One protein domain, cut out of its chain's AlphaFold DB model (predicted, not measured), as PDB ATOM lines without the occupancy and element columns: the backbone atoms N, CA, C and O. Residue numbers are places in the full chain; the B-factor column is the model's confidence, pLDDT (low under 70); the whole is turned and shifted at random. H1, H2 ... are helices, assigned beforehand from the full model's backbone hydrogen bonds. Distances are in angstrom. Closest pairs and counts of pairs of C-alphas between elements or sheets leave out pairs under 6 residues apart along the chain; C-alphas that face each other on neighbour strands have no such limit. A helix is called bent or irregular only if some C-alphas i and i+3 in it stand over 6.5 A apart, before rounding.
ATOM      1  N   ALA A  16     -41.081 -23.319  11.461       90.38
ATOM      2  CA  ALA A  16     -40.173 -24.074  12.323       90.38
ATOM      3  C   ALA A  16     -38.971 -23.225  12.769       90.38
ATOM      4  O   ALA A  16     -38.570 -23.271  13.936       90.38
ATOM      5  N   LEU A  17     -38.417 -22.417  11.860       94.19
ATOM      6  CA  LEU A  17     -37.324 -21.503  12.179       94.19
ATOM      7  C   LEU A  17     -37.761 -20.420  13.172       94.19
ATOM      8  O   LEU A  17     -36.991 -20.102  14.074       94.19
ATOM      9  N   ALA A  18     -38.971 -19.869  13.030       94.31
ATOM     10  CA  ALA A  18     -39.492 -18.849  13.938       94.31
ATOM     11  C   ALA A  18     -39.610 -19.380  15.374       94.31
ATOM     12  O   ALA A  18     -39.102 -18.744  16.298       94.31
ATOM     13  N   LEU A  19     -40.187 -20.576  15.543       93.75
ATOM     14  CA  LEU A  19     -40.266 -21.249  16.844       93.75
ATOM     15  C   LEU A  19     -38.871 -21.484  17.429       93.75
ATOM     16  O   LEU A  19     -38.579 -21.072  18.549       93.75
ATOM     17  N   ARG A  20     -37.964 -22.066  16.635       95.88
ATOM     18  CA  ARG A  20     -36.606 -22.364  17.098       95.88
ATOM     19  C   ARG A  20     -35.820 -21.106  17.464       95.88
ATOM     20  O   ARG A  20     -35.047 -21.131  18.421       95.88
ATOM     21  N   ALA A  21     -35.980 -20.028  16.702       95.81
ATOM     22  CA  ALA A  21     -35.323 -18.755  16.970       95.81
ATOM     23  C   ALA A  21     -35.824 -18.132  18.278       95.81
ATOM     24  O   ALA A  21     -35.003 -17.648  19.058       95.81
ATOM     25  N   LEU A  22     -37.137 -18.182  18.535       95.31
ATOM     26  CA  LEU A  22     -37.718 -17.693  19.782       95.31
ATOM     27  C   LEU A  22     -37.219 -18.502  20.985       95.31
ATOM     28  O   LEU A  22     -36.727 -17.905  21.940       95.31
ATOM     29  N   ASP A  23     -37.252 -19.836  20.913       96.06
ATOM     30  CA  ASP A  23     -36.772 -20.711  21.992       96.06
ATOM     31  C   ASP A  23     -35.307 -20.433  22.352       96.06
ATOM     32  O   ASP A  23     -34.955 -20.303  23.526       96.06
ATOM     33  N   LEU A  24     -34.441 -20.309  21.339       96.94
ATOM     34  CA  LEU A  24     -33.023 -20.009  21.542       96.94
ATOM     35  C   LEU A  24     -32.813 -18.614  22.139       96.94
ATOM     36  O   LEU A  24     -31.960 -18.454  23.009       96.94
ATOM     37  N   ALA A  25     -33.582 -17.617  21.690       95.44
ATOM     38  CA  ALA A  25     -33.498 -16.261  22.221       95.44
ATOM     39  C   ALA A  25     -33.928 -16.211  23.694       95.44
ATOM     40  O   ALA A  25     -33.200 -15.660  24.519       95.44
ATOM     41  N   LEU A  26     -35.060 -16.833  24.038       95.31
ATOM     42  CA  LEU A  26     -35.554 -16.892  25.415       95.31
ATOM     43  C   LEU A  26     -34.591 -17.654  26.330       95.31
ATOM     44  O   LEU A  26     -34.317 -17.193  27.437       95.31
ATOM     45  N   ALA A  27     -34.029 -18.771  25.862       96.88
ATOM     46  CA  ALA A  27     -33.029 -19.522  26.614       96.88
ATOM     47  C   ALA A  27     -31.762 -18.690  26.864       96.88
ATOM     48  O   ALA A  27     -31.334 -18.577  28.009       96.88
ATOM     49  N   ALA A  28     -31.202 -18.061  25.824       97.25
ATOM     50  CA  ALA A  28     -29.976 -17.268  25.939       97.25
ATOM     51  C   ALA A  28     -30.159 -16.019  26.819       97.25
ATOM     52  O   ALA A  28     -29.257 -15.650  27.569       97.25
ATOM     53  N   VAL A  29     -31.320 -15.361  26.755       95.75
ATOM     54  CA  VAL A  29     -31.639 -14.238  27.652       95.75
ATOM     55  C   VAL A  29     -31.835 -14.738  29.084       95.75
ATOM     56  O   VAL A  29     -31.264 -14.162  30.009       95.75
ATOM     57  N   GLY A  30     -32.578 -15.832  29.271       95.62
ATOM     58  CA  GLY A  30     -32.842 -16.426  30.583       95.62
ATOM     59  C   GLY A  30     -31.587 -16.943  31.295       95.62
ATOM     60  O   GLY A  30     -31.514 -16.861  32.519       95.62
ATOM     61  N   SER A  31     -30.586 -17.422  30.547       97.06
ATOM     62  CA  SER A  31     -29.290 -17.856  31.087       97.06
ATOM     63  C   SER A  31     -28.247 -16.737  31.195       97.06
ATOM     64  O   SER A  31     -27.171 -16.964  31.746       97.06
ATOM     65  N   GLY A  32     -28.529 -15.523  30.702       97.50
ATOM     66  CA  GLY A  32     -27.551 -14.426  30.651       97.50
ATOM     67  C   GLY A  32     -26.463 -14.601  29.578       97.50
ATOM     68  O   GLY A  32     -25.463 -13.882  29.566       97.50
ATOM     69  N   GLU A  33     -26.653 -15.529  28.644       97.69
ATOM     70  CA  GLU A  33     -25.699 -15.904  27.596       97.69
ATOM     71  C   GLU A  33     -26.029 -15.282  26.232       97.69
ATOM     72  O   GLU A  33     -25.530 -15.720  25.196       97.69
ATOM     73  N   ALA A  34     -26.837 -14.219  26.202       96.62
ATOM     74  CA  ALA A  34     -27.210 -13.522  24.968       96.62
ATOM     75  C   ALA A  34     -25.997 -13.093  24.113       96.62
ATOM     76  O   ALA A  34     -26.085 -13.078  22.888       96.62
ATOM     77  N   HIS A  35     -24.847 -12.821  24.740       96.81
ATOM     78  CA  HIS A  35     -23.587 -12.476  24.070       96.81
ATOM     79  C   HIS A  35     -23.017 -13.596  23.173       96.81
ATOM     80  O   HIS A  35     -22.177 -13.323  22.317       96.81
ATOM     81  N   LEU A  36     -23.458 -14.848  23.349       97.06
ATOM     82  CA  LEU A  36     -23.089 -15.968  22.477       97.06
ATOM     83  C   LEU A  36     -23.812 -15.914  21.123       97.06
ATOM     84  O   LEU A  36     -23.367 -16.529  20.150       97.06
ATOM     85  N   VAL A  37     -24.918 -15.170  21.028       97.25
ATOM     86  CA  VAL A  37     -25.624 -14.941  19.768       97.25
ATOM     87  C   VAL A  37     -24.998 -13.738  19.075       97.25
ATOM     88  O   VAL A  37     -25.095 -12.611  19.545       97.25
ATOM     89  N   SER A  38     -24.368 -13.964  17.920       97.88
ATOM     90  CA  SER A  38     -23.715 -12.873  17.189       97.88
ATOM     91  C   SER A  38     -24.687 -11.744  16.823       97.88
ATOM     92  O   SER A  38     -25.800 -12.001  16.349       97.88
ATOM     93  N   ASP A  39     -24.220 -10.494  16.881       97.50
ATOM     94  CA  ASP A  39     -24.994  -9.325  16.439       97.50
ATOM     95  C   ASP A  39     -25.520  -9.481  15.006       97.50
ATOM     96  O   ASP A  39     -26.601  -9.014  14.653       97.50
ATOM     97  N   ALA A  40     -24.751 -10.150  14.142       98.00
ATOM     98  CA  ALA A  40     -25.136 -10.388  12.761       98.00
ATOM     99  C   ALA A  40     -26.331 -11.351  12.644       98.00
ATOM    100  O   ALA A  40     -27.118 -11.222  11.705       98.00
ATOM    101  N   ALA A  41     -26.474 -12.312  13.558       97.19
ATOM    102  CA  ALA A  41     -27.655 -13.166  13.633       97.19
ATOM    103  C   ALA A  41     -28.863 -12.365  14.134       97.19
ATOM    104  O   ALA A  41     -29.899 -12.360  13.467       97.19
ATOM    105  N   VAL A  42     -28.698 -11.595  15.218       96.75
ATOM    106  CA  VAL A  42     -29.759 -10.733  15.772       96.75
ATOM    107  C   VAL A  42     -30.279  -9.748  14.720       96.75
ATOM    108  O   VAL A  42     -31.487  -9.655  14.499       96.75
ATOM    109  N   ARG A  43     -29.385  -9.078  13.976       97.44
ATOM    110  CA  ARG A  43     -29.781  -8.169  12.883       97.44
ATOM    111  C   ARG A  43     -30.596  -8.866  11.794       97.44
ATOM    112  O   ARG A  43     -31.556  -8.278  11.296       97.44
ATOM    113  N   ARG A  44     -30.234 -10.094  11.406       97.19
ATOM    114  CA  ARG A  44     -30.971 -10.860  10.382       97.19
ATOM    115  C   ARG A  44     -32.362 -11.252  10.872       97.19
ATOM    116  O   ARG A  44     -33.317 -11.062  10.125       97.19
ATOM    117  N   LEU A  45     -32.475 -11.720  12.118       95.62
ATOM    118  CA  LEU A  45     -33.759 -12.057  12.742       95.62
ATOM    119  C   LEU A  45     -34.681 -10.837  12.806       95.62
ATOM    120  O   LEU A  45     -35.800 -10.890  12.300       95.62
ATOM    121  N   MET A  46     -34.180  -9.711  13.324       95.44
ATOM    122  CA  MET A  46     -34.929  -8.451  13.384       95.44
ATOM    123  C   MET A  46     -35.363  -7.975  11.993       95.44
ATOM    124  O   MET A  46     -36.519  -7.614  11.792       95.44
ATOM    125  N   THR A  47     -34.460  -8.019  11.009       96.25
ATOM    126  CA  THR A  47     -34.769  -7.618   9.626       96.25
ATOM    127  C   THR A  47     -35.881  -8.481   9.030       96.25
ATOM    128  O   THR A  47     -36.816  -7.946   8.432       96.25
ATOM    129  N   ALA A  48     -35.798  -9.804   9.200       95.69
ATOM    130  CA  ALA A  48     -36.804 -10.735   8.701       95.69
ATOM    131  C   ALA A  48     -38.165 -10.502   9.372       95.69
ATOM    132  O   ALA A  48     -39.170 -10.373   8.672       95.69
ATOM    133  N   ALA A  49     -38.187 -10.375  10.703       93.88
ATOM    134  CA  ALA A  49     -39.404 -10.135  11.473       93.88
ATOM    135  C   ALA A  49     -40.094  -8.827  11.060       93.88
ATOM    136  O   ALA A  49     -41.276  -8.845  10.727       93.88
ATOM    137  N   VAL A  50     -39.353  -7.714  10.988       93.56
ATOM    138  CA  VAL A  50     -39.903  -6.408  10.580       93.56
ATOM    139  C   VAL A  50     -40.452  -6.459   9.151       93.56
ATOM    140  O   VAL A  50     -41.565  -5.995   8.913       93.56
ATOM    141  N   LYS A  51     -39.714  -7.051   8.199       93.94
ATOM    142  CA  LYS A  51     -40.164  -7.178   6.799       93.94
ATOM    143  C   LYS A  51     -41.446  -8.002   6.677       93.94
ATOM    144  O   LYS A  51     -42.362  -7.586   5.970       93.94
ATOM    145  N   LEU A  52     -41.510  -9.150   7.353       91.75
ATOM    146  CA  LEU A  52     -42.675 -10.036   7.313       91.75
ATOM    147  C   LEU A  52     -43.882  -9.425   8.026       91.75
ATOM    148  O   LEU A  52     -44.993  -9.505   7.505       91.75
ATOM    149  N   TYR A  53     -43.672  -8.809   9.190       91.00
ATOM    150  CA  TYR A  53     -44.743  -8.169   9.946       91.00
ATOM    151  C   TYR A  53     -45.344  -6.998   9.169       91.00
ATOM    152  O   TYR A  53     -46.554  -6.977   8.977       91.00
ATOM    153  N   ALA A  54     -44.514  -6.086   8.646       89.12
ATOM    154  CA  ALA A  54     -44.988  -4.956   7.848       89.12
ATOM    155  C   ALA A  54     -45.800  -5.423   6.627       89.12
ATOM    156  O   ALA A  54     -46.908  -4.949   6.410       89.12
ATOM    157  N   ALA A  55     -45.308  -6.424   5.886       89.44
ATOM    158  CA  ALA A  55     -46.024  -6.964   4.728       89.44
ATOM    159  C   ALA A  55     -47.408  -7.540   5.086       89.44
ATOM    160  O   ALA A  55     -48.357  -7.365   4.325       89.44
ATOM    161  N   LYS A  56     -47.536  -8.210   6.240       85.62
ATOM    162  CA  LYS A  56     -48.804  -8.808   6.694       85.62
ATOM    163  C   LYS A  56     -49.758  -7.791   7.326       85.62
ATOM    164  O   LYS A  56     -50.967  -7.915   7.146       85.62
ATOM    165  N   ALA A  57     -49.228  -6.827   8.074       82.88
ATOM    166  CA  ALA A  57     -50.016  -5.788   8.726       82.88
ATOM    167  C   ALA A  57     -50.596  -4.806   7.694       82.88
ATOM    168  O   ALA A  57     -51.797  -4.541   7.720       82.88
ATOM    169  N   ASP A  58     -49.773  -4.349   6.742       72.38
ATOM    170  CA  ASP A  58     -50.191  -3.398   5.704       72.38
ATOM    171  C   ASP A  58     -51.009  -4.076   4.595       72.38
ATOM    172  O   ASP A  58     -52.015  -3.540   4.137       72.38
ATOM    173  N   GLY A  59     -50.578  -5.258   4.138       59.78
ATOM    174  CA  GLY A  59     -51.120  -5.897   2.936       59.78
ATOM    175  C   GLY A  59     -52.453  -6.619   3.126       59.78
ATOM    176  O   GLY A  59     -53.162  -6.847   2.149       59.78
ATOM    177  N   GLU A  60     -52.805  -6.992   4.358       58.75
ATOM    178  CA  GLU A  60     -53.984  -7.829   4.621       58.75
ATOM    179  C   GLU A  60     -55.021  -7.161   5.536       58.75
ATOM    180  O   GLU A  60     -55.991  -7.811   5.922       58.75
ATOM    181  N   ALA A  61     -54.825  -5.886   5.912       54.88
ATOM    182  CA  ALA A  61     -55.633  -5.180   6.918       54.88
ATOM    183  C   ALA A  61     -55.831  -6.004   8.212       54.88
ATOM    184  O   ALA A  61     -56.833  -5.881   8.921       54.88
ATOM    185  N   ARG A  62     -54.872  -6.890   8.515       58.94
ATOM    186  CA  ARG A  62     -54.921  -7.773   9.676       58.94
ATOM    187  C   ARG A  62     -54.232  -7.087  10.838       58.94
ATOM    188  O   ARG A  62     -53.015  -6.930  10.843       58.94
ATOM    189  N   SER A  63     -55.010  -6.759  11.863       63.22
ATOM    190  CA  SER A  63     -54.460  -6.424  13.173       63.22
ATOM    191  C   SER A  63     -54.215  -7.720  13.945       63.22
ATOM    192  O   SER A  63     -55.123  -8.284  14.557       63.22
ATOM    193  N   PHE A  64     -52.992  -8.242  13.861       82.25
ATOM    194  CA  PHE A  64     -52.517  -9.306  14.743       82.25
ATOM    195  C   PHE A  64     -51.395  -8.764  15.625       82.25
ATOM    196  O   PHE A  64     -50.766  -7.755  15.309       82.25
ATOM    197  N   ARG A  65     -51.170  -9.401  16.776       83.31
ATOM    198  CA  ARG A  65     -50.174  -8.921  17.740       83.31
ATOM    199  C   ARG A  65     -48.775  -9.029  17.139       83.31
ATOM    200  O   ARG A  65     -48.425 -10.057  16.571       83.31
ATOM    201  N   ALA A  66     -47.977  -7.981  17.320       86.81
ATOM    202  CA  ALA A  66     -46.586  -7.953  16.878       86.81
ATOM    203  C   ALA A  66     -45.660  -8.848  17.717       86.81
ATOM    204  O   ALA A  66     -44.598  -9.232  17.241       86.81
TER     205      ALA A  66
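Overview. This is residues 16 to 66 of the 117 residues of an uncharacterized protein of Prosthecomicrobium pneumaticum (UniProt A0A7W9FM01). The model is a loose pair of helices: the long H2 makes the length, and the shorter H1 slants past it at a small distance, joined to it by the looped link of residues 31 to 38. At the other end of H2 the last printed residues fold back in a tail, and residues 58 to 63 stick out. The printed part has 51 residues, with two named helices in the order H1, H2, no named strand, and the class all helix. It is loose, with a radius of gyration of the C-alphas of 13.1 A, and its C-alphas span 38 by 19 by 17 A, only just a rod.

Along the chain. H1 is residues 16 to 30, from C-alpha 16 at (-40.173, -24.074, 12.323) to C-alpha 30 at (-32.842, -16.426, 30.583), 21.1 A. Residues 31 to 38 follow, with a short helical run at residues 34 to 36. H2, the longest helix, is residues 39 to 59 and measures 29.6 A; its C-alpha 59 is at (-51.120, -5.897, 2.936). Residues 60 to 66 follow it.

Arrangement. H1 and H2 are near each other, with 6 pairs of C-alphas within 10 A and the closest pair 8.1 A apart. A short link of 8 residues joins them. In H1 and H2 every O i to N i+4 pair is within hydrogen-bond range. Neither helix is bent. Residues 58 to 63, of which 58 and 59 belong to H2, stand free.

Size, cuts and confidence. The two C-alphas farthest apart are those of Ser 31 and Ala 61, 37.9 A. The C-alphas of Ala 16 and Ala 66, the first and last printed residues, are 17.9 A apart. The printed part has no cut and no long link. Its mean pLDDT is 90.3, and residues 59 to 63 are under 70.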